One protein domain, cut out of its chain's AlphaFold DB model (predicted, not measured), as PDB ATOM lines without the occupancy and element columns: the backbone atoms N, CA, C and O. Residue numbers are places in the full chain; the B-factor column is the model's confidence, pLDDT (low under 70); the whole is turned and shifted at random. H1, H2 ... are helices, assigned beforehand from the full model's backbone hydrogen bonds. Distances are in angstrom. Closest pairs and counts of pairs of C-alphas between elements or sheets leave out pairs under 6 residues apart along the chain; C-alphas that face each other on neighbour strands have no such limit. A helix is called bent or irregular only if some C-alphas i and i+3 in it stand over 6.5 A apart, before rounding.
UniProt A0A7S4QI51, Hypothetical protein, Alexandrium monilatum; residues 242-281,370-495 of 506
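What this domain is: This is residues 242 to 281 and 370 to 495 of the 506 residues of the protein "Hypothetical protein" of Alexandrium monilatum (UniProt A0A7S4QI51). A long helical hairpin, H3 folding back into H4a, makes one arm of a V and the long axis; at its far end H4b turns into H5, which makes the other arm, with H1 along it. Short H2 bridges H1 and the start of H3. The printed part has 166 residues with five named helices, H1 to H5 in order, and no named strand: all helix. It is loose, with a radius of gyration of the C-alphas of 21.4 A, and spans 71 by 40 by 24 A.

Where its parts are: H1, residues 246 to 258, begins at C-alpha 246 (554.227, 242.951, 705.596) and measures 18.4 A. H2 is residues 269 to 277, 12.1 A. H3, residues 373 to 412, measures 58.9 A. H4, residues 419 to 461, was assigned as one helix by its hydrogen bonds but is bent: C-alphas 451 and 454 are 6.9 A apart. Its arms are H4a, residues 419 to 451, 46.8 A, and H4b, residues 454 to 461, 10.5 A. H5, residues 465 to 493, 42.5 A, ends at C-alpha 493 (530.179, 239.555, 684.684).

How they stand to each other: H1 touches H5, closest C-alphas Leu 252 and Ala 480 at 5.5 A, the same way at 17 degrees. H1 and H2 form a hairpin, closest C-alphas Ala 253 and Ala 269 at 5.1 A. H2 touches H3 at Leu 276 and Ala 376, C-alphas 4.6 A apart. The hairpin of H3 and H4a has a shallow tilt of 17 degrees, closest C-alphas Ala 392 and Ala 444 at 4.9 A. H4b and H5 form another hairpin, closest C-alphas Leu 459 and Arg 468 at 5.5 A. In H1, H2, H3, H4a, H4b and H5 every O i to N i+4 pair is within hydrogen-bond range.

The domain as a whole: The farthest C-alphas, Gly 372 and Ala 417, are 71.2 A apart. Residues 282 to 369 are not printed; C-alphas 281 and 370 are 7.8 A apart. Of the links printed whole, none is long. Residues 281, 370 and 371 have pLDDT under 70.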
ATOM      1  N   SER A 242     554.558 244.890 712.176       93.38
ATOM      2  CA  SER A 242     554.600 245.551 710.870       93.38
ATOM      3  C   SER A 242     555.496 244.828 709.868       93.38
ATOM      4  O   SER A 242     555.159 244.801 708.690       93.38
ATOM      5  N   GLU A 243     556.611 244.248 710.318       94.56
ATOM      6  CA  GLU A 243     557.519 243.461 709.474       94.56
ATOM      7  C   GLU A 243     556.944 242.057 709.263       94.56
ATOM      8  O   GLU A 243     556.749 241.633 708.123       94.56
ATOM      9  N   ALA A 244     556.513 241.410 710.351       95.00
ATOM     10  CA  ALA A 244     555.984 240.047 710.328       95.00
ATOM     11  C   ALA A 244     554.703 239.874 709.482       95.00
ATOM     12  O   ALA A 244     554.400 238.759 709.043       95.00
ATOM     13  N   LEU A 245     553.923 240.947 709.298       96.62
ATOM     14  CA  LEU A 245     552.673 240.976 708.523       96.62
ATOM     15  C   LEU A 245     552.811 241.701 707.174       96.62
ATOM     16  O   LEU A 245     551.830 241.804 706.432       96.62
ATOM     17  N   ALA A 246     553.999 242.215 706.839       96.62
ATOM     18  CA  ALA A 246     554.227 242.951 705.596       96.62
ATOM     19  C   ALA A 246     553.833 242.163 704.328       96.62
ATOM     20  O   ALA A 246     553.209 242.768 703.451       96.62
ATOM     21  N   PRO A 247     554.114 240.845 704.205       97.81
ATOM     22  CA  PRO A 247     553.728 240.079 703.019       97.81
ATOM     23  C   PRO A 247     552.210 240.049 702.800       97.81
ATOM     24  O   PRO A 247     551.736 240.361 701.709       97.81
ATOM     25  N   GLN A 248     551.442 239.744 703.851       97.75
ATOM     26  CA  GLN A 248     549.982 239.638 703.793       97.75
ATOM     27  C   GLN A 248     549.331 241.001 703.530       97.75
ATOM     28  O   GLN A 248     548.391 241.107 702.747       97.75
ATOM     29  N   LEU A 249     549.852 242.069 704.144       96.94
ATOM     30  CA  LEU A 249     549.377 243.430 703.887       96.94
ATOM     31  C   LEU A 249     549.701 243.887 702.459       96.94
ATOM     32  O   LEU A 249     548.884 244.568 701.839       96.94
ATOM     33  N   GLY A 250     550.858 243.497 701.918       97.44
ATOM     34  CA  GLY A 250     551.235 243.764 700.529       97.44
ATOM     35  C   GLY A 250     550.313 243.068 699.527       97.44
ATOM     36  O   GLY A 250     549.850 243.701 698.576       97.44
ATOM     37  N   GLU A 251     549.990 241.795 699.766       97.62
ATOM     38  CA  GLU A 251     549.016 241.046 698.966       97.62
ATOM     39  C   GLU A 251     547.629 241.700 699.017       97.62
ATOM     40  O   GLU A 251     547.038 241.990 697.973       97.62
ATOM     41  N   LEU A 252     547.138 242.014 700.221       96.69
ATOM     42  CA  LEU A 252     545.844 242.664 700.408       96.69
ATOM     43  C   LEU A 252     545.787 244.021 699.688       96.69
ATOM     44  O   LEU A 252     544.808 244.319 699.005       96.69
ATOM     45  N   ALA A 253     546.852 244.824 699.770       96.69
ATOM     46  CA  ALA A 253     546.950 246.102 699.066       96.69
ATOM     47  C   ALA A 253     546.890 245.932 697.538       96.69
ATOM     48  O   ALA A 253     546.227 246.713 696.849       96.69
ATOM     49  N   ALA A 254     547.559 244.909 696.997       97.38
ATOM     50  CA  ALA A 254     547.542 244.615 695.568       97.38
ATOM     51  C   ALA A 254     546.142 244.196 695.088       97.38
ATOM     52  O   ALA A 254     545.679 244.677 694.050       97.38
ATOM     53  N   LEU A 255     545.444 243.359 695.861       96.69
ATOM     54  CA  LEU A 255     544.064 242.953 695.580       96.69
ATOM     55  C   LEU A 255     543.099 244.141 695.640       96.69
ATOM     56  O   LEU A 255     542.316 244.336 694.712       96.69
ATOM     57  N   GLN A 256     543.207 244.987 696.667       95.50
ATOM     58  CA  GLN A 256     542.399 246.204 696.785       95.50
ATOM     59  C   GLN A 256     542.618 247.135 695.596       95.50
ATOM     60  O   GLN A 256     541.654 247.630 695.023       95.50
ATOM     61  N   LYS A 257     543.869 247.331 695.165       96.38
ATOM     62  CA  LYS A 257     544.179 248.151 693.988       96.38
ATOM     63  C   LYS A 257     543.545 247.597 692.710       96.38
ATOM     64  O   LYS A 257     543.008 248.376 691.927       96.38
ATOM     65  N   ARG A 258     543.593 246.276 692.496       96.56
ATOM     66  CA  ARG A 258     542.947 245.620 691.342       96.56
ATOM     67  C   ARG A 258     541.435 245.803 691.358       96.56
ATOM     68  O   ARG A 258     540.848 246.032 690.311       96.56
ATOM     69  N   ALA A 259     540.831 245.760 692.539       94.56
ATOM     70  CA  ALA A 259     539.389 245.859 692.717       94.56
ATOM     71  C   ALA A 259     538.864 247.309 692.771       94.56
ATOM     72  O   ALA A 259     537.768 247.542 693.278       94.56
ATOM     73  N   GLY A 260     539.654 248.287 692.303       94.69
ATOM     74  CA  GLY A 260     539.276 249.705 692.268       94.69
ATOM     75  C   GLY A 260     539.404 250.451 693.602       94.69
ATOM     76  O   GLY A 260     538.915 251.572 693.720       94.69
ATOM     77  N   GLY A 261     540.071 249.864 694.597       90.31
ATOM     78  CA  GLY A 261     540.244 250.403 695.946       90.31
ATOM     79  C   GLY A 261     539.468 249.628 697.016       90.31
ATOM     80  O   GLY A 261     538.733 248.678 696.738       90.31
ATOM     81  N   ALA A 262     539.651 250.040 698.274       83.75
ATOM     82  CA  ALA A 262     538.843 249.549 699.387       83.75
ATOM     83  C   ALA A 262     537.445 250.180 699.318       83.75
ATOM     84  O   ALA A 262     537.319 251.399 699.165       83.75
ATOM     85  N   ARG A 263     536.392 249.365 699.433       85.38
ATOM     86  CA  ARG A 263     535.025 249.888 699.564       85.38
ATOM     87  C   ARG A 263     534.838 250.503 700.949       85.38
ATOM     88  O   ARG A 263     535.587 250.220 701.883       85.38
ATOM     89  N   GLN A 264     533.817 251.346 701.092       78.31
ATOM     90  CA  GLN A 264     533.463 251.913 702.391       78.31
ATOM     91  C   GLN A 264     533.263 250.771 703.407       78.31
ATOM     92  O   GLN A 264     532.511 249.837 703.137       78.31
ATOM     93  N   GLY A 265     533.978 250.816 704.536       74.81
ATOM     94  CA  GLY A 265     533.929 249.787 705.587       74.81
ATOM     95  C   GLY A 265     534.922 248.631 705.459       74.81
ATOM     96  O   GLY A 265     535.108 247.872 706.412       74.81
ATOM     97  N   GLU A 266     535.588 248.470 704.321       82.56
ATOM     98  CA  GLU A 266     536.686 247.512 704.200       82.56
ATOM     99  C   GLU A 266     537.933 248.089 704.875       82.56
ATOM    100  O   GLU A 266     538.234 249.276 704.737       82.56
ATOM    101  N   ALA A 267     538.673 247.258 705.613       83.56
ATOM    102  CA  ALA A 267     539.956 247.706 706.136       83.56
ATOM    103  C   ALA A 267     540.952 247.783 704.998       83.56
ATOM    104  O   ALA A 267     541.368 246.766 704.440       83.56
ATOM    105  N   SER A 268     541.333 249.006 704.639       91.81
ATOM    106  CA  SER A 268     542.411 249.172 703.684       91.81
ATOM    107  C   SER A 268     543.699 248.622 704.294       91.81
ATOM    108  O   SER A 268     543.994 248.825 705.476       91.81
ATOM    109  N   ALA A 269     544.490 247.927 703.480       93.56
ATOM    110  CA  ALA A 269     545.803 247.451 703.899       93.56
ATOM    111  C   ALA A 269     546.670 248.616 704.410       93.56
ATOM    112  O   ALA A 269     547.422 248.460 705.369       93.56
ATOM    113  N   ALA A 270     546.498 249.806 703.822       93.25
ATOM    114  CA  ALA A 270     547.148 251.038 704.251       93.25
ATOM    115  C   ALA A 270     546.730 251.478 705.665       93.25
ATOM    116  O   ALA A 270     547.594 251.842 706.457       93.25
ATOM    117  N   GLU A 271     545.441 251.421 706.016       93.38
ATOM    118  CA  GLU A 271     544.968 251.745 707.370       93.38
ATOM    119  C   GLU A 271     545.482 250.757 708.417       93.38
ATOM    120  O   GLU A 271     545.879 251.172 709.505       93.38
ATOM    121  N   LEU A 272     545.508 249.459 708.099       94.38
ATOM    122  CA  LEU A 272     546.040 248.441 709.006       94.38
ATOM    123  C   LEU A 272     547.553 248.588 709.183       94.38
ATOM    124  O   LEU A 272     548.034 248.594 710.315       94.38
ATOM    125  N   ALA A 273     548.296 248.788 708.092       94.81
ATOM    126  CA  ALA A 273     549.728 249.069 708.144       94.81
ATOM    127  C   ALA A 273     550.019 250.344 708.952       94.81
ATOM    128  O   ALA A 273     550.904 250.346 709.808       94.81
ATOM    129  N   ALA A 274     549.230 251.403 708.749       94.19
ATOM    130  CA  ALA A 274     549.332 252.633 709.525       94.19
ATOM    131  C   ALA A 274     549.020 252.400 711.008       94.19
ATOM    132  O   ALA A 274     549.713 252.952 711.852       94.19
ATOM    133  N   ALA A 275     548.038 251.564 711.356       92.38
ATOM    134  CA  ALA A 275     547.722 251.238 712.749       92.38
ATOM    135  C   ALA A 275     548.846 250.447 713.447       92.38
ATOM    136  O   ALA A 275     549.126 250.696 714.626       92.38
ATOM    137  N   LEU A 276     549.508 249.535 712.723       92.25
ATOM    138  CA  LEU A 276     550.682 248.800 713.205       92.25
ATOM    139  C   LEU A 276     551.887 249.730 713.401       92.25
ATOM    140  O   LEU A 276     552.574 249.637 714.415       92.25
ATOM    141  N   ALA A 277     552.117 250.649 712.461       90.81
ATOM    142  CA  ALA A 277     553.225 251.602 712.506       90.81
ATOM    143  C   ALA A 277     552.957 252.822 713.403       90.81
ATOM    144  O   ALA A 277     553.891 253.541 713.757       90.81
ATOM    145  N   ALA A 278     551.692 253.082 713.756       87.12
ATOM    146  CA  ALA A 278     551.308 254.251 714.528       87.12
ATOM    147  C   ALA A 278     552.078 254.263 715.847       87.12
ATOM    148  O   ALA A 278     552.107 253.232 716.537       87.12
ATOM    149  N   PRO A 279     552.663 255.411 716.233       81.12
ATOM    150  CA  PRO A 279     553.259 255.517 717.538       81.12
ATOM    151  C   PRO A 279     552.170 255.247 718.580       81.12
ATOM    152  O   PRO A 279     550.996 255.591 718.386       81.12
ATOM    153  N   PRO A 280     552.537 254.603 719.685       72.00
ATOM    154  CA  PRO A 280     551.617 254.434 720.791       72.00
ATOM    155  C   PRO A 280     551.041 255.783 721.222       72.00
ATOM    156  O   PRO A 280     551.781 256.770 721.288       72.00
ATOM    157  N   PRO A 281     549.730 255.849 721.510       68.25
ATOM    158  CA  PRO A 281     549.152 257.076 722.019       68.25
ATOM    159  C   PRO A 281     549.899 257.451 723.297       68.25
ATOM    160  O   PRO A 281     550.163 256.585 724.139       68.25
ATOM    161  N   PRO A 370     551.546 249.524 726.029       62.03
ATOM    162  CA  PRO A 370     550.889 250.042 724.838       62.03
ATOM    163  C   PRO A 370     551.908 250.520 723.806       62.03
ATOM    164  O   PRO A 370     551.527 250.708 722.647       62.03
ATOM    165  N   PHE A 371     553.171 250.698 724.214       58.44
ATOM    166  CA  PHE A 371     554.278 251.221 723.429       58.44
ATOM    167  C   PHE A 371     555.054 250.136 722.670       58.44
ATOM    168  O   PHE A 371     555.704 250.456 721.677       58.44
ATOM    169  N   GLY A 372     554.917 248.867 723.056       72.38
ATOM    170  CA  GLY A 372     555.644 247.743 722.472       72.38
ATOM    171  C   GLY A 372     554.973 247.062 721.273       72.38
ATOM    172  O   GLY A 372     553.892 247.438 720.810       72.38
ATOM    173  N   ALA A 373     555.612 245.986 720.801       75.00
ATOM    174  CA  ALA A 373     555.159 245.157 719.679       75.00
ATOM    175  C   ALA A 373     553.731 244.614 719.870       75.00
ATOM    176  O   ALA A 373     552.917 244.659 718.951       75.00
ATOM    177  N   ALA A 374     553.381 244.154 721.077       80.94
ATOM    178  CA  ALA A 374     552.016 243.717 721.370       80.94
ATOM    179  C   ALA A 374     551.006 244.865 721.193       80.94
ATOM    180  O   ALA A 374     549.956 244.674 720.582       80.94
ATOM    181  N   GLY A 375     551.351 246.074 721.649       86.94
ATOM    182  CA  GLY A 375     550.525 247.271 721.501       86.94
ATOM    183  C   GLY A 375     550.184 247.606 720.049       86.94
ATOM    184  O   GLY A 375     549.037 247.953 719.764       86.94
ATOM    185  N   ALA A 376     551.142 247.464 719.127       90.00
ATOM    186  CA  ALA A 376     550.919 247.673 717.693       90.00
ATOM    187  C   ALA A 376     549.856 246.724 717.130       90.00
ATOM    188  O   ALA A 376     548.904 247.167 716.485       90.00
ATOM    189  N   LEU A 377     549.964 245.431 717.440       92.75
ATOM    190  CA  LEU A 377     549.005 244.434 716.972       92.75
ATOM    191  C   LEU A 377     547.597 244.696 717.521       92.75
ATOM    192  O   LEU A 377     546.624 244.663 716.770       92.75
ATOM    193  N   TRP A 378     547.477 245.051 718.803       93.00
ATOM    194  CA  TRP A 378     546.187 245.399 719.402       93.00
ATOM    195  C   TRP A 378     545.565 246.665 718.794       93.00
ATOM    196  O   TRP A 378     544.344 246.746 718.660       93.00
ATOM    197  N   ARG A 379     546.371 247.648 718.363       92.12
ATOM    198  CA  ARG A 379     545.867 248.808 717.601       92.12
ATOM    199  C   ARG A 379     545.260 248.383 716.269       92.12
ATOM    200  O   ARG A 379     544.146 248.807 715.967       92.12
ATOM    201  N   ALA A 380     545.955 247.535 715.514       94.12
ATOM    202  CA  ALA A 380     545.443 247.014 714.252       94.12
ATOM    203  C   ALA A 380     544.182 246.160 714.451       94.12
ATOM    204  O   ALA A 380     543.208 246.354 713.731       94.12
ATOM    205  N   ALA A 381     544.142 245.306 715.479       95.12
ATOM    206  CA  ALA A 381     542.964 244.510 715.832       95.12
ATOM    207  C   ALA A 381     541.750 245.373 716.217       95.12
ATOM    208  O   ALA A 381     540.630 245.083 715.808       95.12
ATOM    209  N   ARG A 382     541.953 246.482 716.942       94.12
ATOM    210  CA  ARG A 382     540.873 247.449 717.215       94.12
ATOM    211  C   ARG A 382     540.330 248.067 715.942       94.12
ATOM    212  O   ARG A 382     539.117 248.081 715.755       94.12
ATOM    213  N   ARG A 383     541.223 248.532 715.066       94.12
ATOM    214  CA  ARG A 383     540.822 249.123 713.789       94.12
ATOM    215  C   ARG A 383     540.062 248.113 712.932       94.12
ATOM    216  O   ARG A 383     539.019 248.450 712.382       94.12
ATOM    217  N   TRP A 384     540.546 246.874 712.882       94.62
ATOM    218  CA  TRP A 384     539.872 245.755 712.232       94.62
ATOM    219  C   TRP A 384     538.449 245.556 712.770       94.62
ATOM    220  O   TRP A 384     537.487 245.570 712.001       94.62
ATOM    221  N   ARG A 385     538.305 245.449 714.098       95.25
ATOM    222  CA  ARG A 385     537.011 245.270 714.769       95.25
ATOM    223  C   ARG A 385     536.026 246.394 714.461       95.25
ATOM    224  O   ARG A 385     534.871 246.116 714.155       95.25
ATOM    225  N   GLU A 386     536.463 247.649 714.546       92.56
ATOM    226  CA  GLU A 386     535.621 248.820 714.261       92.56
ATOM    227  C   GLU A 386     535.063 248.782 712.837       92.56
ATOM    228  O   GLU A 386     533.871 249.011 712.623       92.56
ATOM    229  N   LEU A 387     535.913 248.448 711.867       90.88
ATOM    230  CA  LEU A 387     535.530 248.377 710.462       90.88
ATOM    231  C   LEU A 387     534.588 247.208 710.187       90.88
ATOM    232  O   LEU A 387     533.566 247.395 709.534       90.88
ATOM    233  N   GLY A 388     534.874 246.026 710.735       91.44
ATOM    234  CA  GLY A 388     533.983 244.873 710.614       91.44
ATOM    235  C   GLY A 388     532.608 245.118 711.244       91.44
ATOM    236  O   GLY A 388     531.587 244.809 710.631       91.44
ATOM    237  N   ALA A 389     532.555 245.754 712.420       89.94
ATOM    238  CA  ALA A 389     531.293 246.133 713.058       89.94
ATOM    239  C   ALA A 389     530.500 247.129 712.198       89.94
ATOM    240  O   ALA A 389     529.287 246.987 712.040       89.94
ATOM    241  N   TRP A 390     531.185 248.102 711.592       92.19
ATOM    242  CA  TRP A 390     530.562 249.040 710.664       92.19
ATOM    243  C   TRP A 390     530.032 248.342 709.403       92.19
ATOM    244  O   TRP A 390     528.938 248.672 708.956       92.19
ATOM    245  N   ARG A 391     530.739 247.340 708.852       91.19
ATOM    246  CA  ARG A 391     530.246 246.555 707.703       91.19
ATOM    247  C   ARG A 391     528.974 245.783 708.030       91.19
ATOM    248  O   ARG A 391     528.038 245.813 707.233       91.19
ATOM    249  N   ALA A 392     528.934 245.110 709.178       89.94
ATOM    250  CA  ALA A 392     527.743 244.391 709.619       89.94
ATOM    251  C   ALA A 392     526.543 245.345 709.753       89.94
ATOM    252  O   ALA A 392     525.450 245.053 709.268       89.94
ATOM    253  N   GLU A 393     526.765 246.532 710.325       89.88
ATOM    254  CA  GLU A 393     525.741 247.570 710.445       89.88
ATOM    255  C   GLU A 393     525.293 248.128 709.084       89.88
ATOM    256  O   GLU A 393     524.099 248.305 708.843       89.88
ATOM    257  N   ALA A 394     526.232 248.365 708.167       88.75
ATOM    258  CA  ALA A 394     525.930 248.840 706.823       88.75
ATOM    259  C   ALA A 394     525.067 247.826 706.053       88.75
ATOM    260  O   ALA A 394     524.042 248.211 705.489       88.75
ATOM    261  N   LYS A 395     525.412 246.529 706.104       88.69
ATOM    262  CA  LYS A 395     524.598 245.466 705.488       88.69
ATOM    263  C   LYS A 395     523.208 245.370 706.117       88.69
ATOM    264  O   LYS A 395     522.224 245.214 705.396       88.69
ATOM    265  N   ARG A 396     523.106 245.517 707.444       91.38
ATOM    266  CA  ARG A 396     521.820 245.583 708.158       91.38
ATOM    267  C   ARG A 396     520.945 246.717 707.625       91.38
ATOM    268  O   ARG A 396     519.770 246.510 707.325       91.38
ATOM    269  N   GLY A 397     521.525 247.910 707.495       89.50
ATOM    270  CA  GLY A 397     520.854 249.093 706.963       89.50
ATOM    271  C   GLY A 397     520.407 248.915 705.512       89.50
ATOM    272  O   GLY A 397     519.254 249.197 705.192       89.50
ATOM    273  N   GLU A 398     521.280 248.388 704.654       89.94
ATOM    274  CA  GLU A 398     520.998 248.125 703.238       89.94
ATOM    275  C   GLU A 398     519.859 247.111 703.052       89.94
ATOM    276  O   GLU A 398     518.934 247.351 702.276       89.94
ATOM    277  N   ALA A 399     519.872 246.005 703.800       86.81
ATOM    278  CA  ALA A 399     518.823 244.987 703.740       86.81
ATOM    279  C   ALA A 399     517.455 245.534 704.184       86.81
ATOM    280  O   ALA A 399     516.436 245.310 703.519       86.81
ATOM    281  N   ARG A 400     517.430 246.312 705.276       89.50
ATOM    282  CA  ARG A 400     516.222 247.003 705.753       89.50
ATOM    283  C   ARG A 400     515.716 248.027 704.736       89.50
ATOM    284  O   ARG A 400     514.507 248.112 704.521       89.50
ATOM    285  N   PHE A 401     516.619 248.769 704.096       91.44
ATOM    286  CA  PHE A 401     516.274 249.748 703.066       91.44
ATOM    287  C   PHE A 401     515.658 249.083 701.832       91.44
ATOM    288  O   PHE A 401     514.557 249.456 701.439       91.44
ATOM    289  N   ARG A 402     516.290 248.036 701.283       89.56
ATOM    290  CA  ARG A 402     515.751 247.274 700.139       89.56
ATOM    291  C   ARG A 402     514.373 246.687 700.421       89.56
ATOM    292  O   ARG A 402     513.505 246.687 699.556       89.56
ATOM    293  N   SER A 403     514.165 246.208 701.645       85.94
ATOM    294  CA  SER A 403     512.873 245.664 702.063       85.94
ATOM    295  C   SER A 403     511.801 246.752 702.142       85.94
ATOM    296  O   SER A 403     510.681 246.539 701.690       85.94
ATOM    297  N   ALA A 404     512.142 247.937 702.656       88.38
ATOM    298  CA  ALA A 404     511.241 249.087 702.652       88.38
ATOM    299  C   ALA A 404     510.907 249.556 701.224       88.38
ATOM    300  O   ALA A 404     509.747 249.843 700.938       88.38
ATOM    301  N   GLU A 405     511.892 249.584 700.325       93.06
ATOM    302  CA  GLU A 405     511.705 249.954 698.918       93.06
ATOM    303  C   GLU A 405     510.782 248.972 698.184       93.06
ATOM    304  O   GLU A 405     509.815 249.393 697.552       93.06
ATOM    305  N   ALA A 406     511.007 247.663 698.336       90.31
ATOM    306  CA  ALA A 406     510.152 246.634 697.742       90.31
ATOM    307  C   ALA A 406     508.697 246.728 698.238       90.31
ATOM    308  O   ALA A 406     507.748 246.562 697.470       90.31
ATOM    309  N   ILE A 407     508.512 247.038 699.523       90.31
ATOM    310  CA  ILE A 407     507.188 247.223 700.122       90.31
ATOM    311  C   ILE A 407     506.512 248.489 699.591       90.31
ATOM    312  O   ILE A 407     505.328 248.450 699.258       90.31
ATOM    313  N   ALA A 408     507.250 249.593 699.463       91.94
ATOM    314  CA  ALA A 408     506.731 250.825 698.877       91.94
ATOM    315  C   ALA A 408     506.267 250.600 697.428       91.94
ATOM    316  O   ALA A 408     505.133 250.939 697.094       91.94
ATOM    317  N   GLN A 409     507.082 249.927 696.610       92.38
ATOM    318  CA  GLN A 409     506.734 249.569 695.229       92.38
ATOM    319  C   GLN A 409     505.482 248.675 695.160       92.38
ATOM    320  O   GLN A 409     504.607 248.884 694.318       92.38
ATOM    321  N   SER A 410     505.344 247.712 696.080       90.00
ATOM    322  CA  SER A 410     504.153 246.855 696.170       90.00
ATOM    323  C   SER A 410     502.876 247.632 696.518       90.00
ATOM    324  O   SER A 410     501.791 247.269 696.051       90.00
ATOM    325  N   LEU A 411     502.980 248.668 697.354       91.62
ATOM    326  CA  LEU A 411     501.844 249.506 697.744       91.62
ATOM    327  C   LEU A 411     501.453 250.487 696.631       91.62
ATOM    328  O   LEU A 411     500.263 250.680 696.391       91.62
ATOM    329  N   GLU A 412     502.426 251.057 695.914       93.50
ATOM    330  CA  GLU A 412     502.178 251.925 694.752       93.50
ATOM    331  C   GLU A 412     501.459 251.183 693.617       93.50
ATOM    332  O   GLU A 412     500.550 251.731 692.993       93.50
ATOM    333  N   GLY A 413     501.801 249.909 693.398       90.00
ATOM    334  CA  GLY A 413     501.151 249.050 692.405       90.00
ATOM    335  C   GLY A 413     499.716 248.626 692.749       90.00
ATOM    336  O   GLY A 413     499.044 248.048 691.896       90.00
ATOM    337  N   SER A 414     499.223 248.919 693.959       82.94
ATOM    338  CA  SER A 414     497.888 248.525 694.437       82.94
ATOM    339  C   SER A 414     496.959 249.732 694.663       82.94
ATOM    340  O   SER A 414     496.573 250.005 695.804       82.94
ATOM    341  N   PRO A 415     496.533 250.460 693.610       75.62
ATOM    342  CA  PRO A 415     495.597 251.575 693.727       75.62
ATOM    343  C   PRO A 415     494.164 251.060 693.938       75.62
ATOM    344  O   PRO A 415     493.285 251.224 693.093       75.62
ATOM    345  N   SER A 416     493.902 250.396 695.064       78.44
ATOM    346  CA  SER A 416     492.533 250.062 695.449       78.44
ATOM    347  C   SER A 416     491.830 251.316 695.964       78.44
ATOM    348  O   SER A 416     492.316 251.981 696.879       78.44
ATOM    349  N   ALA A 417     490.659 251.626 695.402       80.50
ATOM    350  CA  ALA A 417     489.784 252.678 695.919       80.50
ATOM    351  C   ALA A 417     489.153 252.303 697.278       80.50
ATOM    352  O   ALA A 417     488.622 253.173 697.968       80.50
ATOM    353  N   ASP A 418     489.206 251.023 697.671       94.94
ATOM    354  CA  ASP A 418     488.640 250.541 698.929       94.94
ATOM    355  C   ASP A 418     489.590 250.801 700.122       94.94
ATOM    356  O   ASP A 418     490.684 250.224 700.194       94.94
ATOM    357  N   PRO A 419     489.179 251.617 701.114       92.50
ATOM    358  CA  PRO A 419     489.984 251.909 702.298       92.50
ATOM    359  C   PRO A 419     490.206 250.696 703.215       92.50
ATOM    360  O   PRO A 419     491.100 250.733 704.065       92.50
ATOM    361  N   VAL A 420     489.390 249.642 703.117       93.50
ATOM    362  CA  VAL A 420     489.592 248.408 703.893       93.50
ATOM    363  C   VAL A 420     490.706 247.575 703.268       93.50
ATOM    364  O   VAL A 420     491.648 247.209 703.972       93.50
ATOM    365  N   ALA A 421     490.654 247.350 701.953       91.12
ATOM    366  CA  ALA A 421     491.728 246.692 701.211       91.12
ATOM    367  C   ALA A 421     493.082 247.395 701.402       91.12
ATOM    368  O   ALA A 421     494.083 246.731 701.662       91.12
ATOM    369  N   ARG A 422     493.106 248.735 701.368       90.44
ATOM    370  CA  ARG A 422     494.327 249.515 701.615       90.44
ATOM    371  C   ARG A 422     494.904 249.290 703.014       90.44
ATOM    372  O   ARG A 422     496.087 249.002 703.133       90.44
ATOM    373  N   ARG A 423     494.080 249.366 704.067       92.12
ATOM    374  CA  ARG A 423     494.537 249.124 705.451       92.12
ATOM    375  C   ARG A 423     495.077 247.711 705.648       92.12
ATOM    376  O   ARG A 423     496.033 247.519 706.389       92.12
ATOM    377  N   ARG A 424     494.469 246.727 704.984       93.44
ATOM    378  CA  ARG A 424     494.960 245.349 705.004       93.44
ATOM    379  C   ARG A 424     496.323 245.230 704.320       93.44
ATOM    380  O   ARG A 424     497.218 244.640 704.906       93.44
ATOM    381  N   ALA A 425     496.490 245.834 703.144       91.00
ATOM    382  CA  ALA A 425     497.773 245.858 702.445       91.00
ATOM    383  C   ALA A 425     498.863 246.570 703.267       91.00
ATOM    384  O   ALA A 425     499.983 246.082 703.346       91.00
ATOM    385  N   GLU A 426     498.531 247.679 703.934       91.44
ATOM    386  CA  GLU A 426     499.444 248.393 704.840       91.44
ATOM    387  C   GLU A 426     499.849 247.534 706.055       91.44
ATOM    388  O   GLU A 426     501.014 247.543 706.450       91.44
ATOM    389  N   ALA A 427     498.925 246.754 706.626       93.75
ATOM    390  CA  ALA A 427     499.233 245.825 707.715       93.75
ATOM    391  C   ALA A 427     500.122 244.657 707.248       93.75
ATOM    392  O   ALA A 427     501.131 244.361 707.885       93.75
ATOM    393  N   GLU A 428     499.800 244.040 706.107       93.81
ATOM    394  CA  GLU A 428     500.602 242.965 705.504       93.81
ATOM    395  C   GLU A 428     502.012 243.463 705.130       93.81
ATOM    396  O   GLU A 428     503.008 242.774 705.367       93.81
ATOM    397  N   ALA A 429     502.116 244.696 704.627       91.19
ATOM    398  CA  ALA A 429     503.371 245.399 704.382       91.19
ATOM    399  C   ALA A 429     504.176 245.622 705.672       91.19
ATOM    400  O   ALA A 429     505.374 245.344 705.701       91.19
ATOM    401  N   ALA A 430     503.540 246.077 706.753       90.06
ATOM    402  CA  ALA A 430     504.209 246.266 708.038       90.06
ATOM    403  C   ALA A 430     504.755 244.941 708.604       90.06
ATOM    404  O   ALA A 430     505.902 244.886 709.053       90.06
ATOM    405  N   GLU A 431     503.982 243.855 708.519       94.06
ATOM    406  CA  GLU A 431     504.422 242.515 708.927       94.06
ATOM    407  C   GLU A 431     505.563 241.980 708.049       94.06
ATOM    408  O   GLU A 431     506.501 241.350 708.548       94.06
ATOM    409  N   ALA A 432     505.508 242.213 706.734       91.19
ATOM    410  CA  ALA A 432     506.582 241.856 705.812       91.19
ATOM    411  C   ALA A 432     507.871 242.627 706.132       91.19
ATOM    412  O   ALA A 432     508.941 242.020 706.208       91.19
ATOM    413  N   TRP A 433     507.763 243.931 706.401       92.25
ATOM    414  CA  TRP A 433     508.897 244.762 706.796       92.25
ATOM    415  C   TRP A 433     509.513 244.280 708.107       92.25
ATOM    416  O   TRP A 433     510.728 244.124 708.188       92.25
ATOM    417  N   GLN A 434     508.691 243.984 709.119       93.56
ATOM    418  CA  GLN A 434     509.176 243.501 710.411       93.56
ATOM    419  C   GLN A 434     509.918 242.166 710.276       93.56
ATOM    420  O   GLN A 434     510.998 242.011 710.844       93.56
ATOM    421  N   ARG A 435     509.388 241.215 709.493       94.06
ATOM    422  CA  ARG A 435     510.079 239.944 709.217       94.06
ATOM    423  C   ARG A 435     511.409 240.160 708.502       94.06
ATOM    424  O   ARG A 435     512.407 239.561 708.893       94.06
ATOM    425  N   ALA A 436     511.437 241.031 707.497       89.81
ATOM    426  CA  ALA A 436     512.662 241.335 706.768       89.81
ATOM    427  C   ALA A 436     513.697 242.064 707.643       89.81
ATOM    428  O   ALA A 436     514.886 241.770 707.560       89.81
ATOM    429  N   ALA A 437     513.254 242.956 708.532       89.25
ATOM    430  CA  ALA A 437     514.115 243.628 709.498       89.25
ATOM    431  C   ALA A 437     514.734 242.641 710.498       89.25
ATOM    432  O   ALA A 437     515.934 242.713 710.741       89.25
ATOM    433  N   LEU A 438     513.952 241.687 711.017       92.62
ATOM    434  CA  LEU A 438     514.464 240.620 711.884       92.62
ATOM    435  C   LEU A 438     515.469 239.720 711.150       92.62
ATOM    436  O   LEU A 438     516.505 239.381 711.714       92.62
ATOM    437  N   GLY A 439     515.199 239.377 709.885       93.50
ATOM    438  CA  GLY A 439     516.142 238.629 709.048       93.50
ATOM    439  C   GLY A 439     517.448 239.392 708.806       93.50
ATOM    440  O   GLY A 439     518.529 238.825 708.942       93.50
ATOM    441  N   ALA A 440     517.366 240.695 708.522       91.31
ATOM    442  CA  ALA A 440     518.531 241.565 708.369       91.31
ATOM    443  C   ALA A 440     519.349 241.677 709.666       91.31
ATOM    444  O   ALA A 440     520.578 241.691 709.617       91.31
ATOM    445  N   ASP A 441     518.682 241.737 710.819       90.56
ATOM    446  CA  ASP A 441     519.338 241.780 712.126       90.56
ATOM    447  C   ASP A 441     520.058 240.468 712.438       90.56
ATOM    448  O   ASP A 441     521.198 240.500 712.898       90.56
ATOM    449  N   ALA A 442     519.430 239.328 712.138       92.81
ATOM    450  CA  ALA A 442     520.033 238.009 712.300       92.81
ATOM    451  C   ALA A 442     521.258 237.827 711.386       92.81
ATOM    452  O   ALA A 442     522.319 237.429 711.862       92.81
ATOM    453  N   ALA A 443     521.152 238.199 710.106       92.12
ATOM    454  CA  ALA A 443     522.265 238.128 709.156       92.12
ATOM    455  C   ALA A 443     523.430 239.050 709.555       92.12
ATOM    456  O   ALA A 443     524.595 238.665 709.481       92.12
ATOM    457  N   ALA A 444     523.132 240.265 710.026       92.12
ATOM    458  CA  ALA A 444     524.152 241.177 710.531       92.12
ATOM    459  C   ALA A 444     524.808 240.661 711.821       92.12
ATOM    460  O   ALA A 444     526.008 240.855 712.016       92.12
ATOM    461  N   ALA A 445     524.045 239.997 712.695       91.94
ATOM    462  CA  ALA A 445     524.572 239.375 713.903       91.94
ATOM    463  C   ALA A 445     525.501 238.191 713.587       91.94
ATOM    464  O   ALA A 445     526.595 238.151 714.147       91.94
ATOM    465  N   SER A 446     525.127 237.293 712.664       92.88
ATOM    466  CA  SER A 446     525.994 236.186 712.208       92.88
ATOM    467  C   SER A 446     527.261 236.719 711.537       92.88
ATOM    468  O   SER A 446     528.363 236.378 711.956       92.88
ATOM    469  N   MET A 447     527.139 237.685 710.620       93.50
ATOM    470  CA  MET A 447     528.313 238.313 710.008       93.50
ATOM    471  C   MET A 447     529.229 238.960 711.057       93.50
ATOM    472  O   MET A 447     530.450 238.845 710.978       93.50
ATOM    473  N   ARG A 448     528.665 239.661 712.049       94.19
ATOM    474  CA  ARG A 448     529.455 240.251 713.136       94.19
ATOM    475  C   ARG A 448     530.142 239.169 713.969       94.19
ATOM    476  O   ARG A 448     531.280 239.372 714.386       94.19
ATOM    477  N   TRP A 449     529.472 238.055 714.233       94.31
ATOM    478  CA  TRP A 449     530.062 236.931 714.948       94.31
ATOM    479  C   TRP A 449     531.291 236.393 714.210       94.31
ATOM    480  O   TRP A 449     532.397 236.452 714.749       94.31
ATOM    481  N   GLU A 450     531.106 235.978 712.961       93.12
ATOM    482  CA  GLU A 450     532.114 235.298 712.143       93.12
ATOM    483  C   GLU A 450     533.271 236.224 711.744       93.12
ATOM    484  O   GLU A 450     534.440 235.860 711.850       93.12
ATOM    485  N   GLU A 451     532.978 237.453 711.310       93.06
ATOM    486  CA  GLU A 451     534.016 238.350 710.792       93.06
ATOM    487  C   GLU A 451     534.731 239.160 711.877       93.06
ATOM    488  O   GLU A 451     535.825 239.687 711.644       93.06
ATOM    489  N   VAL A 452     534.099 239.332 713.044       94.88
ATOM    490  CA  VAL A 452     534.560 240.294 714.052       94.88
ATOM    491  C   VAL A 452     534.800 239.638 715.394       94.88
ATOM    492  O   VAL A 452     535.928 239.678 715.883       94.88
ATOM    493  N   LEU A 453     533.765 239.070 716.008       95.75
ATOM    494  CA  LEU A 453     533.847 238.620 717.397       95.75
ATOM    495  C   LEU A 453     534.720 237.375 717.529       95.75
ATOM    496  O   LEU A 453     535.636 237.379 718.349       95.75
ATOM    497  N   GLN A 454     534.510 236.363 716.688       95.25
ATOM    498  CA  GLN A 454     535.258 235.109 716.741       95.25
ATOM    499  C   GLN A 454     536.767 235.323 716.485       95.25
ATOM    500  O   GLN A 454     537.569 234.884 717.316       95.25
ATOM    501  N   PRO A 455     537.217 236.077 715.457       96.06
ATOM    502  CA  PRO A 455     538.648 236.320 715.268       96.06
ATOM    503  C   PRO A 455     539.267 237.193 716.369       96.06
ATOM    504  O   PRO A 455     540.407 236.967 716.780       96.06
ATOM    505  N   CYS A 456     538.514 238.167 716.889       96.81
ATOM    506  CA  CYS A 456     538.934 238.962 718.045       96.81
ATOM    507  C   CYS A 456     539.107 238.099 719.298       96.81
ATOM    508  O   CYS A 456     540.068 238.286 720.042       96.81
ATOM    509  N   GLN A 457     538.203 237.145 719.518       97.25
ATOM    510  CA  GLN A 457     538.291 236.209 720.627       97.25
ATOM    511  C   GLN A 457     539.519 235.305 720.472       97.25
ATOM    512  O   GLN A 457     540.316 235.228 721.401       97.25
ATOM    513  N   ARG A 458     539.772 234.741 719.280       96.38
ATOM    514  CA  ARG A 458     540.990 233.950 718.999       96.38
ATOM    515  C   ARG A 458     542.280 234.729 719.291       96.38
ATOM    516  O   ARG A 458     543.232 234.178 719.838       96.38
ATOM    517  N   LEU A 459     542.314 236.030 718.984       95.81
ATOM    518  CA  LEU A 459     543.445 236.892 719.354       95.81
ATOM    519  C   LEU A 459     543.615 237.010 720.876       95.81
ATOM    520  O   LEU A 459     544.751 237.019 721.353       95.81
ATOM    521  N   LEU A 460     542.519 237.105 721.638       95.69
ATOM    522  CA  LEU A 460     542.568 237.126 723.102       95.69
ATOM    523  C   LEU A 460     543.023 235.792 723.697       95.69
ATOM    524  O   LEU A 460     543.737 235.826 724.698       95.69
ATOM    525  N   GLU A 461     542.662 234.657 723.095       95.81
ATOM    526  CA  GLU A 461     543.090 233.320 723.539       95.81
ATOM    527  C   GLU A 461     544.567 233.046 723.243       95.81
ATOM    528  O   GLU A 461     545.239 232.339 723.990       95.81
ATOM    529  N   ALA A 462     545.116 233.648 722.186       94.19
ATOM    530  CA  ALA A 462     546.515 233.478 721.823       94.19
ATOM    531  C   ALA A 462     547.455 234.015 722.922       94.19
ATOM    532  O   ALA A 462     547.656 235.224 723.105       94.19
ATOM    533  N   GLU A 463     548.065 233.100 723.674       91.00
ATOM    534  CA  GLU A 463     548.920 233.425 724.819       91.00
ATOM    535  C   GLU A 463     550.265 234.030 724.386       91.00
ATOM    536  O   GLU A 463     550.747 234.989 724.998       91.00
ATOM    537  N   THR A 464     550.830 233.557 723.271       90.94
ATOM    538  CA  THR A 464     552.132 234.006 722.751       90.94
ATOM    539  C   THR A 464     551.996 235.066 721.658       90.94
ATOM    540  O   THR A 464     550.984 235.154 720.963       90.94
ATOM    541  N   HIS A 465     553.039 235.882 721.471       90.50
ATOM    542  CA  HIS A 465     553.063 236.877 720.394       90.50
ATOM    543  C   HIS A 465     553.002 236.228 719.003       90.50
ATOM    544  O   HIS A 465     552.258 236.697 718.148       90.50
ATOM    545  N   ALA A 466     553.724 235.121 718.803       92.06
ATOM    546  CA  ALA A 466     553.693 234.367 717.553       92.06
ATOM    547  C   ALA A 466     552.284 233.837 717.239       92.06
ATOM    548  O   ALA A 466     551.796 234.040 716.133       92.06
ATOM    549  N   ALA A 467     551.588 233.256 718.225       92.94
ATOM    550  CA  ALA A 467     550.208 232.800 718.046       92.94
ATOM    551  C   ALA A 467     549.253 233.955 717.707       92.94
ATOM    552  O   ALA A 467     548.359 233.797 716.879       92.94
ATOM    553  N   ARG A 468     549.465 235.145 718.290       93.69
ATOM    554  CA  ARG A 468     548.683 236.342 717.940       93.69
ATOM    555  C   ARG A 468     548.942 236.803 716.506       93.69
ATOM    556  O   ARG A 468     547.998 237.189 715.825       93.69
ATOM    557  N   LEU A 469     550.193 236.763 716.044       94.25
ATOM    558  CA  LEU A 469     550.526 237.067 714.651       94.25
ATOM    559  C   LEU A 469     549.869 236.070 713.695       94.25
ATOM    560  O   LEU A 469     549.279 236.506 712.714       94.25
ATOM    561  N   GLU A 470     549.899 234.771 713.995       95.19
ATOM    562  CA  GLU A 470     549.215 233.748 713.188       95.19
ATOM    563  C   GLU A 470     547.701 233.964 713.134       95.19
ATOM    564  O   GLU A 470     547.114 233.990 712.052       95.19
ATOM    565  N   ALA A 471     547.065 234.217 714.280       94.88
ATOM    566  CA  ALA A 471     545.642 234.541 714.323       94.88
ATOM    567  C   ALA A 471     545.319 235.787 713.476       94.88
ATOM    568  O   ALA A 471     544.329 235.809 712.748       94.88
ATOM    569  N   PHE A 472     546.181 236.810 713.502       96.44
ATOM    570  CA  PHE A 472     545.999 238.001 712.673       96.44
ATOM    571  C   PHE A 472     546.266 237.744 711.180       96.44
ATOM    572  O   PHE A 472     545.570 238.298 710.332       96.44
ATOM    573  N   ARG A 473     547.222 236.873 710.828       96.38
ATOM    574  CA  ARG A 473     547.442 236.426 709.440       96.38
ATOM    575  C   ARG A 473     546.210 235.722 708.889       96.38
ATOM    576  O   ARG A 473     545.832 236.003 707.757       96.38
ATOM    577  N   ALA A 474     545.562 234.877 709.690       95.56
ATOM    578  CA  ALA A 474     544.318 234.220 709.301       95.56
ATOM    579  C   ALA A 474     543.205 235.240 708.995       95.56
ATOM    580  O   ALA A 474     542.520 235.104 707.982       95.56
ATOM    581  N   ILE A 475     543.084 236.308 709.796       95.31
ATOM    582  CA  ILE A 475     542.150 237.416 709.519       95.31
ATOM    583  C   ILE A 475     542.445 238.051 708.153       95.31
ATOM    584  O   ILE A 475     541.541 238.210 707.335       95.31
ATOM    585  N   LEU A 476     543.710 238.390 707.882       95.94
ATOM    586  CA  LEU A 476     544.103 239.003 706.609       95.94
ATOM    587  C   LEU A 476     543.870 238.070 705.413       95.94
ATOM    588  O   LEU A 476     543.461 238.535 704.350       95.94
ATOM    589  N   ALA A 477     544.098 236.767 705.582       95.19
ATOM    590  CA  ALA A 477     543.883 235.767 704.540       95.19
ATOM    591  C   ALA A 477     542.400 235.636 704.161       95.19
ATOM    592  O   ALA A 477     542.076 235.601 702.975       95.19
ATOM    593  N   VAL A 478     541.493 235.636 705.146       92.81
ATOM    594  CA  VAL A 478     540.040 235.632 704.902       92.81
ATOM    595  C   VAL A 478     539.623 236.849 704.072       92.81
ATOM    596  O   VAL A 478     538.839 236.732 703.133       92.81
ATOM    597  N   GLU A 479     540.183 238.020 704.356       93.69
ATOM    598  CA  GLU A 479     539.878 239.237 703.598       93.69
ATOM    599  C   GLU A 479     540.463 239.246 702.192       93.69
ATOM    600  O   GLU A 479     539.799 239.670 701.245       93.69
ATOM    601  N   ALA A 480     541.682 238.733 702.030       95.00
ATOM    602  CA  ALA A 480     542.269 238.527 700.716       95.00
ATOM    603  C   ALA A 480     541.392 237.586 699.872       95.00
ATOM    604  O   ALA A 480     541.072 237.915 698.728       95.00
ATOM    605  N   ALA A 481     540.916 236.480 700.453       95.12
ATOM    606  CA  ALA A 481     540.024 235.535 699.784       95.12
ATOM    607  C   ALA A 481     538.692 236.183 699.363       95.12
ATOM    608  O   ALA A 481     538.255 236.013 698.223       95.12
ATOM    609  N   LYS A 482     538.074 237.003 700.227       92.75
ATOM    610  CA  LYS A 482     536.855 237.763 699.882       92.75
ATOM    611  C   LYS A 482     537.076 238.700 698.694       92.75
ATOM    612  O   LYS A 482     536.234 238.771 697.797       92.75
ATOM    613  N   LEU A 483     538.205 239.412 698.658       93.62
ATOM    614  CA  LEU A 483     538.539 240.304 697.545       93.62
ATOM    615  C   LEU A 483     538.820 239.541 696.249       93.62
ATOM    616  O   LEU A 483     538.398 239.984 695.183       93.62
ATOM    617  N   GLN A 484     539.496 238.396 696.328       96.06
ATOM    618  CA  GLN A 484     539.721 237.525 695.174       96.06
ATOM    619  C   GLN A 484     538.398 237.010 694.598       96.06
ATOM    620  O   GLN A 484     538.194 237.094 693.388       96.06
ATOM    621  N   LEU A 485     537.473 236.557 695.451       95.94
ATOM    622  CA  LEU A 485     536.140 236.125 695.027       95.94
ATOM    623  C   LEU A 485     535.376 237.265 694.342       95.94
ATOM    624  O   LEU A 485     534.784 237.068 693.283       95.94
ATOM    625  N   ARG A 486     535.433 238.476 694.905       94.56
ATOM    626  CA  ARG A 486     534.812 239.668 694.308       94.56
ATOM    627  C   ARG A 486     535.368 239.965 692.917       94.56
ATOM    628  O   ARG A 486     534.589 240.177 691.993       94.56
ATOM    629  N   LEU A 487     536.690 239.944 692.766       95.56
ATOM    630  CA  LEU A 487     537.351 240.141 691.476       95.56
ATOM    631  C   LEU A 487     536.926 239.080 690.453       95.56
ATOM    632  O   LEU A 487     536.622 239.427 689.317       95.56
ATOM    633  N   ALA A 488     536.818 237.812 690.855       95.81
ATOM    634  CA  ALA A 488     536.350 236.742 689.973       95.81
ATOM    635  C   ALA A 488     534.886 236.940 689.518       95.81
ATOM    636  O   ALA A 488     534.536 236.663 688.367       95.81
ATOM    637  N   LEU A 489     534.016 237.465 690.389       95.25
ATOM    638  CA  LEU A 489     532.633 237.818 690.034       95.25
ATOM    639  C   LEU A 489     532.568 239.016 689.063       95.25
ATOM    640  O   LEU A 489     531.746 239.042 688.145       95.25
ATOM    641  N   GLU A 490     533.457 239.998 689.211       94.19
ATOM    642  CA  GLU A 490     533.579 241.139 688.289       94.19
ATOM    643  C   GLU A 490     534.151 240.709 686.916       94.19
ATOM    644  O   GLU A 490     533.662 241.127 685.863       94.19
ATOM    645  N   GLU A 491     535.129 239.802 686.894       94.50
ATOM    646  CA  GLU A 491     535.698 239.232 685.662       94.50
ATOM    647  C   GLU A 491     534.679 238.351 684.909       94.50
ATOM    648  O   GLU A 491     534.578 238.417 683.683       94.50
ATOM    649  N   SER A 492     533.860 237.573 685.624       93.38
ATOM    650  CA  SER A 492     532.812 236.745 685.004       93.38
ATOM    651  C   SER A 492     531.625 237.558 684.476       93.38
ATOM    652  O   SER A 492     531.081 237.220 683.424       93.38
ATOM    653  N   SER A 493     531.255 238.658 685.142       92.19
ATOM    654  CA  SER A 493     530.179 239.555 684.684       92.19
ATOM    655  C   SER A 493     530.587 240.474 683.526       92.19
ATOM    656  O   SER A 493     529.734 240.860 682.730       92.19
ATOM    657  N   SER A 494     531.879 240.788 683.386       89.56
ATOM    658  CA  SER A 494     532.416 241.577 682.265       89.56
ATOM    659  C   SER A 494     532.723 240.753 681.008       89.56
ATOM    660  O   SER A 494     533.092 241.317 679.976       89.56
ATOM    661  N   SER A 495     532.542 239.428 681.054       88.88
ATOM    662  CA  SER A 495     532.769 238.563 679.898       88.88
ATOM    663  C   SER A 495     531.810 238.918 678.744       88.88
ATOM    664  O   SER A 495     530.589 238.909 678.933       88.88
TER     665      SER A 495